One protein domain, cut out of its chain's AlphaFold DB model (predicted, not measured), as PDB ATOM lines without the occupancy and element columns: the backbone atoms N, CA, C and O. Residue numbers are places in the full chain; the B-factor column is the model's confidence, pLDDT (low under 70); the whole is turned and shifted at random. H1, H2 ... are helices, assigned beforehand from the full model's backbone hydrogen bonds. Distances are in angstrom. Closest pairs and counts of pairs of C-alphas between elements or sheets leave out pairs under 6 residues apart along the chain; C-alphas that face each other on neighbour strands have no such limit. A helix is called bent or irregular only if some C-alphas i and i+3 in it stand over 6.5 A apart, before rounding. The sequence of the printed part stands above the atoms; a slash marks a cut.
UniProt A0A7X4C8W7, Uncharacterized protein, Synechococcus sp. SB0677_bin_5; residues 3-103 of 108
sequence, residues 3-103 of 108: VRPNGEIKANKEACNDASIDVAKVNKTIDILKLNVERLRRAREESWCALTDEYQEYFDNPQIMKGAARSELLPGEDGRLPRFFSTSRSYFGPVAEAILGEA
ATOM      1  N   VAL A   3     136.241 196.971 232.146       96.88
ATOM      2  CA  VAL A   3     135.441 196.561 230.986       96.88
ATOM      3  C   VAL A   3     134.310 195.651 231.461       96.88
ATOM      4  O   VAL A   3     134.499 194.834 232.359       96.88
ATOM      5  N   ARG A   4     133.116 195.833 230.902       97.12
ATOM      6  CA  ARG A   4     131.934 194.999 231.146       97.12
ATOM      7  C   ARG A   4     131.773 193.936 230.050       97.12
ATOM      8  O   ARG A   4     132.307 194.140 228.961       97.12
ATOM      9  N   PRO A   5     130.965 192.881 230.281       96.62
ATOM     10  CA  PRO A   5     130.692 191.856 229.269       96.62
ATOM     11  C   PRO A   5     130.194 192.400 227.923       96.62
ATOM     12  O   PRO A   5     130.619 191.937 226.878       96.62
ATOM     13  N   ASN A   6     129.384 193.462 227.935       97.06
ATOM     14  CA  ASN A   6     128.905 194.145 226.722       97.06
ATOM     15  C   ASN A   6     129.966 195.041 226.039       97.06
ATOM     16  O   ASN A   6     129.622 195.954 225.288       97.06
ATOM     17  N   GLY A   7     131.243 194.895 226.397       96.88
ATOM     18  CA  GLY A   7     132.360 195.671 225.867       96.88
ATOM     19  C   GLY A   7     132.407 197.144 226.294       96.88
ATOM     20  O   GLY A   7     133.266 197.894 225.821       96.88
ATOM     21  N   GLU A   8     131.516 197.612 227.169       97.75
ATOM     22  CA  GLU A   8     131.568 198.975 227.707       97.75
ATOM     23  C   GLU A   8     132.771 199.130 228.650       97.75
ATOM     24  O   GLU A   8     132.952 198.330 229.569       97.75
ATOM     25  N   ILE A   9     133.577 200.179 228.461       96.62
ATOM     26  CA  ILE A   9     134.636 200.561 229.401       96.62
ATOM     27  C   ILE A   9     134.180 201.730 230.274       96.62
ATOM     28  O   ILE A   9     133.640 202.721 229.783       96.62
ATOM     29  N   LYS A  10     134.417 201.633 231.580       96.06
ATOM     30  CA  LYS A  10     134.082 202.671 232.563       96.06
ATOM     31  C   LYS A  10     135.222 202.900 233.550       96.06
ATOM     32  O   LYS A  10     136.140 202.082 233.684       96.06
ATOM     33  N   ALA A  11     135.161 204.007 234.287       95.50
ATOM     34  CA  ALA A  11     136.029 204.194 235.440       95.50
ATOM     35  C   ALA A  11     135.799 203.069 236.469       95.50
ATOM     36  O   ALA A  11     134.659 202.738 236.805       95.50
ATOM     37  N   ASN A  12     136.892 202.487 236.968       94.50
ATOM     38  CA  ASN A  12     136.835 201.600 238.126       94.50
ATOM     39  C   ASN A  12     136.888 202.497 239.366       94.50
ATOM     40  O   ASN A  12     137.943 203.059 239.643       94.50
ATOM     41  N   LYS A  13     135.754 202.676 240.051       94.12
ATOM     42  CA  LYS A  13     135.637 203.619 241.173       94.12
ATOM     43  C   LYS A  13     136.569 203.267 242.327       94.12
ATOM     44  O   LYS A  13     137.216 204.164 242.845       94.12
ATOM     45  N   GLU A  14     136.656 201.988 242.677       92.56
ATOM     46  CA  GLU A  14     137.506 201.500 243.769       92.56
ATOM     47  C   GLU A  14     138.972 201.796 243.460       92.56
ATOM     48  O   GLU A  14     139.601 202.575 244.165       92.56
ATOM     49  N   ALA A  15     139.459 201.346 242.300       90.44
ATOM     50  CA  ALA A  15     140.839 201.606 241.894       90.44
ATOM     51  C   ALA A  15     141.153 203.105 241.710       90.44
ATOM     52  O   ALA A  15     142.290 203.530 241.901       90.44
ATOM     53  N   CYS A  16     140.170 203.924 241.314       93.88
ATOM     54  CA  CYS A  16     140.352 205.377 241.252       93.88
ATOM     55  C   CYS A  16     140.508 205.973 242.653       93.88
ATOM     56  O   CYS A  16     141.401 206.789 242.854       93.88
ATOM     57  N   ASN A  17     139.688 205.548 243.616       94.81
ATOM     58  CA  ASN A  17     139.783 206.009 244.998       94.81
ATOM     59  C   ASN A  17     141.125 205.612 245.624       94.81
ATOM     60  O   ASN A  17     141.795 206.469 246.193       94.81
ATOM     61  N   ASP A  18     141.551 204.361 245.440       93.44
ATOM     62  CA  ASP A  18     142.825 203.852 245.965       93.44
ATOM     63  C   ASP A  18     144.024 204.633 245.409       93.44
ATOM     64  O   ASP A  18     144.977 204.935 246.124       93.44
ATOM     65  N   ALA A  19     143.952 205.029 244.136       93.31
ATOM     66  CA  ALA A  19     144.980 205.826 243.474       93.31
ATOM     67  C   ALA A  19     144.818 207.349 243.672       93.31
ATOM     68  O   ALA A  19     145.583 208.117 243.087       93.31
ATOM     69  N   SER A  20     143.827 207.809 244.447       95.69
ATOM     70  CA  SER A  20     143.478 209.236 244.587       95.69
ATOM     71  C   SER A  20     143.224 209.946 243.242       95.69
ATOM     72  O   SER A  20     143.552 211.119 243.053       95.69
ATOM     73  N   ILE A  21     142.635 209.230 242.281       95.25
ATOM     74  CA  ILE A  21     142.264 209.725 240.953       95.25
ATOM     75  C   ILE A  21     140.780 210.096 240.949       95.25
ATOM     76  O   ILE A  21     139.918 209.295 241.301       95.25
ATOM     77  N   ASP A  22     140.462 211.293 240.457       96.56
ATOM     78  CA  ASP A  22     139.073 211.713 240.266       96.56
ATOM     79  C   ASP A  22     138.364 210.856 239.197       96.56
ATOM     80  O   ASP A  22     138.693 210.881 238.004       96.56
ATOM     81  N   VAL A  23     137.331 210.131 239.631       96.44
ATOM     82  CA  VAL A  23     136.458 209.307 238.785       96.44
ATOM     83  C   VAL A  23     135.824 210.128 237.657       96.44
ATOM     84  O   VAL A  23     135.701 209.632 236.532       96.44
ATOM     85  N   ALA A  24     135.435 211.380 237.919       96.12
ATOM     86  CA  ALA A  24     134.820 212.243 236.917       96.12
ATOM     87  C   ALA A  24     135.800 212.568 235.785       96.12
ATOM     88  O   ALA A  24     135.419 212.555 234.613       96.12
ATOM     89  N   LYS A  25     137.081 212.772 236.113       96.31
ATOM     90  CA  LYS A  25     138.140 212.979 235.121       96.31
ATOM     91  C   LYS A  25     138.332 211.749 234.235       96.31
ATOM     92  O   LYS A  25     138.406 211.900 233.021       96.31
ATOM     93  N   VAL A  26     138.345 210.543 234.809       96.25
ATOM     94  CA  VAL A  26     138.472 209.294 234.033       96.25
ATOM     95  C   VAL A  26     137.285 209.103 233.091       96.25
ATOM     96  O   VAL A  26     137.486 208.812 231.913       96.25
ATOM     97  N   ASN A  27     136.056 209.318 233.570       95.75
ATOM     98  CA  ASN A  27     134.865 209.246 232.719       95.75
ATOM     99  C   ASN A  27     134.922 210.281 231.589       95.75
ATOM    100  O   ASN A  27     134.723 209.941 230.426       95.75
ATOM    101  N   LYS A  28     135.318 211.520 231.901       97.06
ATOM    102  CA  LYS A  28     135.508 212.565 230.892       97.06
ATOM    103  C   LYS A  28     136.563 212.174 229.853       97.06
ATOM    104  O   LYS A  28     136.373 212.435 228.670       97.06
ATOM    105  N   THR A  29     137.655 211.524 230.257       96.62
ATOM    106  CA  THR A  29     138.664 210.995 229.326       96.62
ATOM    107  C   THR A  29     138.085 209.910 228.418       96.62
ATOM    108  O   THR A  29     138.324 209.953 227.214       96.62
ATOM    109  N   ILE A  30     137.297 208.976 228.960       96.38
ATOM    110  CA  ILE A  30     136.606 207.937 228.177       96.38
ATOM    111  C   ILE A  30     135.704 208.575 227.109       96.38
ATOM    112  O   ILE A  30     135.732 208.151 225.949       96.38
ATOM    113  N   ASP A  31     134.967 209.624 227.476       97.00
ATOM    114  CA  ASP A  31     134.046 210.329 226.583       97.00
ATOM    115  C   ASP A  31     134.760 211.154 225.505       97.00
ATOM    116  O   ASP A  31     134.330 211.161 224.346       97.00
ATOM    117  N   ILE A  32     135.847 211.845 225.871       97.94
ATOM    118  CA  ILE A  32     136.662 212.654 224.950       97.94
ATOM    119  C   ILE A  32     137.370 211.756 223.939       97.94
ATOM    120  O   ILE A  32     137.310 212.020 222.742       97.94
ATOM    121  N   LEU A  33     138.004 210.678 224.408       96.75
ATOM    122  CA  LEU A  33     138.709 209.719 223.553       96.75
ATOM    123  C   LEU A  33     137.760 208.756 222.837       96.75
ATOM    124  O   LEU A  33     138.211 207.909 222.067       96.75
ATOM    125  N   LYS A  34     136.448 208.875 223.082       96.88
ATOM    126  CA  LYS A  34     135.411 208.082 222.423       96.88
ATOM    127  C   LYS A  34     135.664 206.576 222.560       96.88
ATOM    128  O   LYS A  34     135.386 205.802 221.648       96.88
ATOM    129  N   LEU A  35     136.143 206.137 223.727       96.12
ATOM    130  CA  LEU A  35     136.543 204.739 223.942       96.12
ATOM    131  C   LEU A  35     135.356 203.762 223.905       96.12
ATOM    132  O   LEU A  35     135.567 202.567 223.696       96.12
ATOM    133  N   ASN A  36     134.125 204.260 224.048       97.62
ATOM    134  CA  ASN A  36     132.869 203.505 223.956       97.62
ATOM    135  C   ASN A  36     132.125 203.659 222.619       97.62
ATOM    136  O   ASN A  36     130.938 203.354 222.550       97.62
ATOM    137  N   VAL A  37     132.779 204.113 221.543       97.62
ATOM    138  CA  VAL A  37     132.151 204.044 220.209       97.62
ATOM    139  C   VAL A  37     131.811 202.606 219.840       97.62
ATOM    140  O   VAL A  37     132.538 201.680 220.201       97.62
ATOM    141  N   GLU A  38     130.743 202.443 219.056       98.00
ATOM    142  CA  GLU A  38     130.157 201.142 218.720       98.00
ATOM    143  C   GLU A  38     131.197 200.117 218.262       98.00
ATOM    144  O   GLU A  38     131.232 198.999 218.765       98.00
ATOM    145  N   ARG A  39     132.109 200.524 217.369       97.44
ATOM    146  CA  ARG A  39     133.166 199.650 216.846       97.44
ATOM    147  C   ARG A  39     134.069 199.085 217.946       97.44
ATOM    148  O   ARG A  39     134.383 197.904 217.924       97.44
ATOM    149  N   LEU A  40     134.514 199.925 218.883       96.56
ATOM    150  CA  LEU A  40     135.407 199.490 219.963       96.56
ATOM    151  C   LEU A  40     134.657 198.691 221.027       96.56
ATOM    152  O   LEU A  40     135.225 197.762 221.594       96.56
ATOM    153  N   ARG A  41     133.393 199.046 221.285       97.94
ATOM    154  CA  ARG A  41     132.527 198.301 222.196       97.94
ATOM    155  C   ARG A  41     132.316 196.875 221.689       97.94
ATOM    156  O   ARG A  41     132.634 195.948 222.420       97.94
ATOM    157  N   ARG A  42     131.906 196.711 220.426       98.00
ATOM    158  CA  ARG A  42     131.718 195.389 219.805       98.00
ATOM    159  C   ARG A  42     132.991 194.557 219.808       98.00
ATOM    160  O   ARG A  42     132.952 193.414 220.222       98.00
ATOM    161  N   ALA A  43     134.132 195.144 219.451       97.75
ATOM    162  CA  ALA A  43     135.387 194.395 219.454       97.75
ATOM    163  C   ALA A  43     135.787 193.901 220.861       97.75
ATOM    164  O   ALA A  43     136.357 192.822 221.007       97.75
ATOM    165  N   ARG A  44     135.475 194.667 221.920       97.81
ATOM    166  CA  ARG A  44     135.683 194.214 223.306       97.81
ATOM    167  C   ARG A  44     134.662 193.169 223.745       97.81
ATOM    168  O   ARG A  44     135.039 192.271 224.481       97.81
ATOM    169  N   GLU A  45     133.411 193.295 223.318       98.25
ATOM    170  CA  GLU A  45     132.356 192.304 223.561       98.25
ATOM    171  C   GLU A  45     132.696 190.966 222.894       98.25
ATOM    172  O   GLU A  45     132.698 189.942 223.563       98.25
ATOM    173  N   GLU A  46     133.108 190.978 221.625       98.00
ATOM    174  CA  GLU A  46     133.584 189.791 220.900       98.00
ATOM    175  C   GLU A  46     134.768 189.131 221.617       98.00
ATOM    176  O   GLU A  46     134.787 187.917 221.797       98.00
ATOM    177  N   SER A  47     135.732 189.931 222.088       97.31
ATOM    178  CA  SER A  47     136.855 189.432 222.892       97.31
ATOM    179  C   SER A  47     136.400 188.834 224.228       97.31
ATOM    180  O   SER A  47     136.948 187.819 224.645       97.31
ATOM    181  N   TRP A  48     135.403 189.421 224.895       97.88
ATOM    182  CA  TRP A  48     134.842 188.864 226.128       97.88
ATOM    183  C   TRP A  48     134.118 187.538 225.871       97.88
ATOM    184  O   TRP A  48     134.278 186.590 226.642       97.88
ATOM    185  N   CYS A  49     133.337 187.457 224.793       97.88
ATOM    186  CA  CYS A  49     132.662 186.229 224.385       97.88
ATOM    187  C   CYS A  49     133.674 185.128 224.069       97.88
ATOM    188  O   CYS A  49     133.525 184.038 224.597       97.88
ATOM    189  N   ALA A  50     134.749 185.430 223.332       96.88
ATOM    190  CA  ALA A  50     135.806 184.460 223.045       96.88
ATOM    191  C   ALA A  50     136.438 183.885 224.327       96.88
ATOM    192  O   ALA A  50     136.549 182.671 224.460       96.88
ATOM    193  N   LEU A  51     136.765 184.739 225.308       96.44
ATOM    194  CA  LEU A  51     137.257 184.279 226.614       96.44
ATOM    195  C   LEU A  51     136.216 183.422 227.348       96.44
ATOM    196  O   LEU A  51     136.558 182.435 227.990       96.44
ATOM    197  N   THR A  52     134.940 183.798 227.268       96.56
ATOM    198  CA  THR A  52     133.846 183.042 227.893       96.56
ATOM    199  C   THR A  52     133.710 181.662 227.262       96.56
ATOM    200  O   THR A  52     133.708 180.676 227.989       96.56
ATOM    201  N   ASP A  53     133.665 181.583 225.937       96.75
ATOM    202  CA  ASP A  53     133.541 180.327 225.201       96.75
ATOM    203  C   ASP A  53     134.721 179.388 225.482       96.75
ATOM    204  O   ASP A  53     134.527 178.183 225.621       96.75
ATOM    205  N   GLU A  54     135.930 179.938 225.615       96.00
ATOM    206  CA  GLU A  54     137.145 179.164 225.871       96.00
ATOM    207  C   GLU A  54     137.270 178.693 227.330       96.00
ATOM    208  O   GLU A  54     137.695 177.561 227.575       96.00
ATOM    209  N   TYR A  55     136.892 179.527 228.308       95.31
ATOM    210  CA  TYR A  55     137.230 179.286 229.717       95.31
ATOM    211  C   TYR A  55     136.047 179.042 230.663       95.31
ATOM    212  O   TYR A  55     136.282 178.649 231.807       95.31
ATOM    213  N   GLN A  56     134.791 179.212 230.233       93.19
ATOM    214  CA  GLN A  56     133.627 179.103 231.132       93.19
ATOM    215  C   GLN A  56     133.515 177.751 231.849       93.19
ATOM    216  O   GLN A  56     133.141 177.703 233.020       93.19
ATOM    217  N   GLU A  57     133.869 176.654 231.178       94.12
ATOM    218  CA  GLU A  57     133.796 175.301 231.747       94.12
ATOM    219  C   GLU A  57     134.866 175.058 232.821       94.12
ATOM    220  O   GLU A  57     134.764 174.126 233.617       94.12
ATOM    221  N   TYR A  58     135.884 175.918 232.873       93.31
ATOM    222  CA  TYR A  58     137.027 175.796 233.768       93.31
ATOM    223  C   TYR A  58     137.005 176.807 234.914       93.31
ATOM    224  O   TYR A  58     137.978 176.865 235.665       93.31
ATOM    225  N   PHE A  59     135.924 177.574 235.104       89.19
ATOM    226  CA  PHE A  59     135.841 178.566 236.185       89.19
ATOM    227  C   PHE A  59     136.078 177.972 237.579       89.19
ATOM    228  O   PHE A  59     136.727 178.607 238.410       89.19
ATOM    229  N   ASP A  60     135.654 176.727 237.800       91.75
ATOM    230  CA  ASP A  60     135.871 176.001 239.056       91.75
ATOM    231  C   ASP A  60     137.247 175.315 239.136       91.75
ATOM    232  O   ASP A  60     137.546 174.623 240.110       91.75
ATOM    233  N   ASN A  61     138.110 175.499 238.129       95.25
ATOM    234  CA  ASN A  61     139.475 174.985 238.092       95.25
ATOM    235  C   ASN A  61     140.501 176.134 238.201       95.25
ATOM    236  O   ASN A  61     140.948 176.684 237.187       95.25
ATOM    237  N   PRO A  62     140.961 176.465 239.424       92.94
ATOM    238  CA  PRO A  62     141.869 177.586 239.647       92.94
ATOM    239  C   PRO A  62     143.201 177.472 238.903       92.94
ATOM    240  O   PRO A  62     143.796 178.492 238.563       92.94
ATOM    241  N   GLN A  63     143.693 176.253 238.654       94.12
ATOM    242  CA  GLN A  63     144.965 176.068 237.954       94.12
ATOM    243  C   GLN A  63     144.854 176.436 236.477       94.12
ATOM    244  O   GLN A  63     145.709 177.160 235.969       94.12
ATOM    245  N   ILE A  64     143.782 175.992 235.816       94.69
ATOM    246  CA  ILE A  64     143.519 176.344 234.417       94.69
ATOM    247  C   ILE A  64     143.286 177.849 234.300       94.69
ATOM    248  O   ILE A  64     143.943 178.499 233.492       94.69
ATOM    249  N   MET A  65     142.462 178.431 235.177       95.69
ATOM    250  CA  MET A  65     142.195 179.873 235.163       95.69
ATOM    251  C   MET A  65     143.449 180.718 235.417       95.69
ATOM    252  O   MET A  65     143.618 181.767 234.798       95.69
ATOM    253  N   LYS A  66     144.366 180.264 236.285       95.25
ATOM    254  CA  LYS A  66     145.653 180.943 236.505       95.25
ATOM    255  C   LYS A  66     146.556 180.862 235.267       95.25
ATOM    256  O   LYS A  66     147.232 181.840 234.951       95.25
ATOM    257  N   GLY A  67     146.572 179.721 234.577       94.50
ATOM    258  CA  GLY A  67     147.300 179.541 233.316       94.50
ATOM    259  C   GLY A  67     146.757 180.433 232.197       94.50
ATOM    260  O   GLY A  67     147.526 181.171 231.585       94.50
ATOM    261  N   ALA A  68     145.436 180.436 232.015       95.12
ATOM    262  CA  ALA A  68     144.729 181.280 231.054       95.12
ATOM    263  C   ALA A  68     144.984 182.773 231.309       95.12
ATOM    264  O   ALA A  68     145.401 183.509 230.419       95.12
ATOM    265  N   ALA A  69     144.847 183.221 232.560       95.12
ATOM    266  CA  ALA A  69     145.141 184.604 232.920       95.12
ATOM    267  C   ALA A  69     146.595 184.989 232.593       95.12
ATOM    268  O   ALA A  69     146.855 186.118 232.195       95.12
ATOM    269  N   ARG A  70     147.561 184.067 232.722       93.94
ATOM    270  CA  ARG A  70     148.956 184.336 232.344       93.94
ATOM    271  C   ARG A  70     149.129 184.528 230.842       93.94
ATOM    272  O   ARG A  70     149.803 185.485 230.471       93.94
ATOM    273  N   SER A  71     148.541 183.677 230.001       92.69
ATOM    274  CA  SER A  71     148.661 183.844 228.543       92.69
ATOM    275  C   SER A  71     147.955 185.104 228.046       92.69
ATOM    276  O   SER A  71     148.439 185.753 227.127       92.69
ATOM    277  N   GLU A  72     146.851 185.480 228.689       94.88
ATOM    278  CA  GLU A  72     146.019 186.618 228.285       94.88
ATOM    279  C   GLU A  72     146.485 187.978 228.834       94.88
ATOM    280  O   GLU A  72     146.006 189.024 228.388       94.88
ATOM    281  N   LEU A  73     147.399 188.000 229.812       93.69
ATOM    282  CA  LEU A  73     147.816 189.236 230.491       93.69
ATOM    283  C   LEU A  73     149.305 189.538 230.404       93.69
ATOM    284  O   LEU A  73     149.683 190.700 230.560       93.69
ATOM    285  N   LEU A  74     150.154 188.533 230.202       92.25
ATOM    286  CA  LEU A  74     151.593 188.749 230.123       92.25
ATOM    287  C   LEU A  74     152.030 188.952 228.669       92.25
ATOM    288  O   LEU A  74     151.380 188.440 227.757       92.25
ATOM    289  N   PRO A  75     153.123 189.699 228.433       90.50
ATOM    290  CA  PRO A  75     153.684 189.815 227.099       90.50
ATOM    291  C   PRO A  75     154.002 188.446 226.493       90.50
ATOM    292  O   PRO A  75     154.522 187.563 227.182       90.50
ATOM    293  N   GLY A  76     153.715 188.292 225.202       85.94
ATOM    294  CA  GLY A  76     154.140 187.121 224.437       85.94
ATOM    295  C   GLY A  76     155.655 187.090 224.219       85.94
ATOM    296  O   GLY A  76     156.390 187.979 224.655       85.94
ATOM    297  N   GLU A  77     156.138 186.085 223.486       85.06
ATOM    298  CA  GLU A  77     157.564 185.965 223.132       85.06
ATOM    299  C   GLU A  77     158.090 187.175 222.337       85.06
ATOM    300  O   GLU A  77     159.275 187.493 222.391       85.06
ATOM    301  N   ASP A  78     157.205 187.885 221.630       85.69
ATOM    302  CA  ASP A  78     157.511 189.117 220.898       85.69
ATOM    303  C   ASP A  78     157.564 190.374 221.790       85.69
ATOM    304  O   ASP A  78     157.778 191.485 221.294       85.69
ATOM    305  N   GLY A  79     157.354 190.214 223.100       85.56
ATOM    306  CA  GLY A  79     157.331 191.287 224.087       85.56
ATOM    307  C   GLY A  79     156.085 192.171 224.025       85.56
ATOM    308  O   GLY A  79     156.047 193.204 224.694       85.56
ATOM    309  N   ARG A  80     155.061 191.813 223.239       86.81
ATOM    310  CA  ARG A  80     153.834 192.606 223.113       86.81
ATOM    311  C   ARG A  80     152.742 192.095 224.031       86.81
ATOM    312  O   ARG A  80     152.558 190.892 224.202       86.81
ATOM    313  N   LEU A  81     151.970 193.035 224.568       88.31
ATOM    314  CA  LEU A  81     150.760 192.702 225.304       88.31
ATOM    315  C   LEU A  81     149.682 192.134 224.372       88.31
ATOM    316  O   LEU A  81     149.514 192.639 223.252       88.31
ATOM    317  N   PRO A  82     148.901 191.152 224.851       90.06
ATOM    318  CA  PRO A  82     147.727 190.668 224.148       90.06
ATOM    319  C   PRO A  82     146.749 191.799 223.807       90.06
ATOM    320  O   PRO A  82     146.605 192.803 224.520       90.06
ATOM    321  N   ARG A  83     146.060 191.646 222.672       89.88
ATOM    322  CA  ARG A  83     145.035 192.612 222.257       89.88
ATOM    323  C   ARG A  83     143.916 192.623 223.285       89.88
ATOM    324  O   ARG A  83     143.588 191.601 223.863       89.88
ATOM    325  N   PHE A  84     143.313 193.794 223.476       92.44
ATOM    326  CA  PHE A  84     142.234 193.973 224.446       92.44
ATOM    327  C   PHE A  84     142.613 193.563 225.879       92.44
ATOM    328  O   PHE A  84     141.737 193.207 226.656       92.44
ATOM    329  N   PHE A  85     143.880 193.741 226.269       93.75
ATOM    330  CA  PHE A  85     144.384 193.530 227.633       93.75
ATOM    331  C   PHE A  85     143.431 194.000 228.750       93.75
ATOM    332  O   PHE A  85     143.208 193.294 229.728       93.75
ATOM    333  N   SER A  86     142.818 195.184 228.619       93.75
ATOM    334  CA  SER A  86     141.865 195.695 229.617       93.75
ATOM    335  C   SER A  86     140.595 194.844 229.757       93.75
ATOM    336  O   SER A  86     140.006 194.805 230.838       93.75
ATOM    337  N   THR A  87     140.162 194.206 228.669       97.12
ATOM    338  CA  THR A  87     139.052 193.247 228.635       97.12
ATOM    339  C   THR A  87     139.461 191.980 229.371       97.12
ATOM    340  O   THR A  87     138.808 191.653 230.357       97.12
ATOM    341  N   SER A  88     140.586 191.355 229.000       96.56
ATOM    342  CA  SER A  88     141.104 190.156 229.675       96.56
ATOM    343  C   SER A  88     141.325 190.397 231.171       96.56
ATOM    344  O   SER A  88     140.847 189.633 232.006       96.56
ATOM    345  N   ARG A  89     141.932 191.532 231.549       95.75
ATOM    346  CA  ARG A  89     142.127 191.912 232.959       95.75
ATOM    347  C   ARG A  89     140.803 192.015 233.717       95.75
ATOM    348  O   ARG A  89     140.718 191.592 234.863       95.75
ATOM    349  N   SER A  90     139.766 192.561 233.081       96.69
ATOM    350  CA  SER A  90     138.439 192.680 233.701       96.69
ATOM    351  C   SER A  90     137.704 191.339 233.772       96.69
ATOM    352  O   SER A  90     136.966 191.125 234.730       96.69
ATOM    353  N   TYR A  91     137.914 190.454 232.794       96.38
ATOM    354  CA  TYR A  91     137.333 189.112 232.743       96.38
ATOM    355  C   TYR A  91     137.880 188.217 233.863       96.38
ATOM    356  O   TYR A  91     137.110 187.670 234.647       96.38
ATOM    357  N   PHE A  92     139.208 188.133 234.004       95.69
ATOM    358  CA  PHE A  92     139.851 187.300 235.031       95.69
ATOM    359  C   PHE A  92     139.807 187.917 236.442       95.69
ATOM    360  O   PHE A  92     140.104 187.236 237.427       95.69
ATOM    361  N   GLY A  93     139.445 189.199 236.563       94.00
ATOM    362  CA  GLY A  93     139.181 189.863 237.839       94.00
ATOM    363  C   GLY A  93     140.332 189.706 238.850       94.00
ATOM    364  O   GLY A  93     141.477 190.002 238.512       94.00
ATOM    365  N   PRO A  94     140.083 189.224 240.084       93.19
ATOM    366  CA  PRO A  94     141.133 189.055 241.094       93.19
ATOM    367  C   PRO A  94     142.312 188.171 240.660       93.19
ATOM    368  O   PRO A  94     143.445 188.418 241.072       93.19
ATOM    369  N   VAL A  95     142.074 187.166 239.806       94.81
ATOM    370  CA  VAL A  95     143.148 186.308 239.276       94.81
ATOM    371  C   VAL A  95     144.095 187.130 238.401       94.81
ATOM    372  O   VAL A  95     145.310 186.950 238.486       94.81
ATOM    373  N   ALA A  96     143.561 188.076 237.623       94.56
ATOM    374  CA  ALA A  96     144.369 188.981 236.815       94.56
ATOM    375  C   ALA A  96     145.322 189.807 237.678       94.56
ATOM    376  O   ALA A  96     146.515 189.874 237.400       94.56
ATOM    377  N   GLU A  97     144.802 190.412 238.746       93.00
ATOM    378  CA  GLU A  97     145.589 191.278 239.625       93.00
ATOM    379  C   GLU A  97     146.706 190.504 240.334       93.00
ATOM    380  O   GLU A  97     147.824 191.005 240.444       93.00
ATOM    381  N   ALA A  98     146.443 189.255 240.737       93.06
ATOM    382  CA  ALA A  98     147.469 188.381 241.297       93.06
ATOM    383  C   ALA A  98     148.605 188.111 240.292       93.06
ATOM    384  O   ALA A  98     149.776 188.259 240.634       93.06
ATOM    385  N   ILE A  99     148.275 187.780 239.038       93.12
ATOM    386  CA  ILE A  99     149.275 187.551 237.982       93.12
ATOM    387  C   ILE A  99     150.087 188.813 237.677       93.12
ATOM    388  O   ILE A  99     151.309 188.751 237.549       93.12
ATOM    389  N   LEU A 100     149.423 189.964 237.587       91.25
ATOM    390  CA  LEU A 100     150.068 191.243 237.293       91.25
ATOM    391  C   LEU A 100     150.949 191.753 238.441       91.25
ATOM    392  O   LEU A 100     151.901 192.492 238.189       91.25
ATOM    393  N   GLY A 101     150.654 191.355 239.682       88.69
ATOM    394  CA  GLY A 101     151.494 191.626 240.851       88.69
ATOM    395  C   GLY A 101     152.748 190.748 240.934       88.69
ATOM    396  O   GLY A 101     153.741 191.165 241.522       88.69
ATOM    397  N   GLU A 102     152.730 189.553 240.332       86.19
ATOM    398  CA  GLU A 102     153.886 188.641 240.272       86.19
ATOM    399  C   GLU A 102     154.919 189.065 239.202       86.19
ATOM    400  O   GLU A 102     156.096 188.714 239.305       86.19
ATOM    401  N   ALA A 103     154.498 189.788 238.157       73.38
ATOM    402  CA  ALA A 103     155.342 190.112 237.008       73.38
ATOM    403  C   ALA A 103     156.155 191.411 237.209       73.38
ATOM    404  O   ALA A 103     155.601 192.422 237.648       73.38
TER     405      ALA A 103
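AT A GLANCE: This is residues 3 to 103 of the 108 residues of an uncharacterized protein of Synechococcus sp. SB0677_bin_5 (UniProt A0A7X4C8W7). One long kinked helix, H3, runs along one side of the model, and the chain folds back from its last residues into a cluster of three shorter helices, in which H4 and H5 run nearly antiparallel and H6 crosses H4 steeply. Beyond the first residues of H3, two short helices, H1 and H2, make a separate corner away from this cluster; residues 3 to 12, without a named element, run through the space between, and the loop of residues 75 to 80 sticks out. The printed part has 101 residues with six named helices, in the order H1, H2, H3, H4, H5, H6, and no named strand; the class is all helix, with 66 residues in the helices. The whole is compact, with a radius of gyration of the C-alphas of 14.4 A, and spans 38 by 30 by 30 A.

IN THESE COORDINATES: The longest helix, H3, covers residues 38 to 58 and measures 30.3 A from first to last C-alpha; it begins with C-alpha 38 at (130.157, 201.142, 218.720) and ends with C-alpha 58 at (137.027, 175.796, 233.768). H3 has a kink of 34 degrees near residue 52 and is irregular, with C-alphas 54 and 57 7.8 A apart. After it come H4, residues 62 to 73 and 16.0 A long, H5, residues 85 to 92 and 10.7 A long, and H6, residues 94 to 102 and 12.8 A long. H6 ends with C-alpha 102 at (153.886, 188.641, 240.272). Before H3 stand H1, residues 13 to 18 and 8.6 A long, and H2, residues 23 to 32 and 14.2 A long. H1 begins with C-alpha 13 at (135.637, 203.619, 241.173).

HOW THE PARTS SIT: H3 touches H5 with its residues 44 to 51 alone, and the closest C-alphas, those of Arg 44 and Thr 87, are 6.4 A apart. These two run the same way at a tilt of 37 degrees, only just steep. H3 also touches H4, through residues 55 to 58 of H3 and 64 to 68 of H4 alone; the closest C-alphas, those of Tyr 58 and Ile 64, are 6.5 A apart. H3 and H4 form a helical hairpin, opposite ways at a shallow tilt of 28 degrees. H4 and H5 form another helical hairpin, opposite ways at a shallow tilt of 9 degrees, and touch most closely at the C-alphas of Leu 73 and Phe 85, 6.2 A apart. H6 touches H4, with the C-alphas of Ala 69 and Ala 96 closest at 5.9 A. H4 and H6 run the same way at a steep tilt of 64 degrees. H5 and H6 touch only at the corner by their link, with the C-alphas of Arg 89 and Ala 96 closest at 5.3 A; H6 is apart from H3. H1 and H2 only just touch, and only at the corner by their link, with 3 pairs of C-alphas within 8 A; the closest are those of Cys 16 and Val 23, 6.1 A apart. H1 and H2 run opposite ways at a steep tilt of 56 degrees. H2 is apart from H3, H4, H5 and H6, and H1 is apart from these four too. Every backbone O i to N i+4 pair is within hydrogen-bond range in H1, H2, H4, H5 and H6, and 15 of 17 are in H3.

THE WHOLE: The C-alphas farthest apart are those of Ile 32 and Asn 61, at 40.0 A, while the first and last printed C-alphas, those of Val 3 and Ala 103, are 21.8 A apart. The printed part has no cut. The link from H4 to H5, 11 residues, is long, and residues 75 to 80 in it stand free. The other four links are tight. The centre of H5 is nearest to the mean of the C-alphas, at 1.9 A, and that of H2 farthest, at 17.7 A. The mean pLDDT of the printed part is 94.4, and no printed residue is under 70.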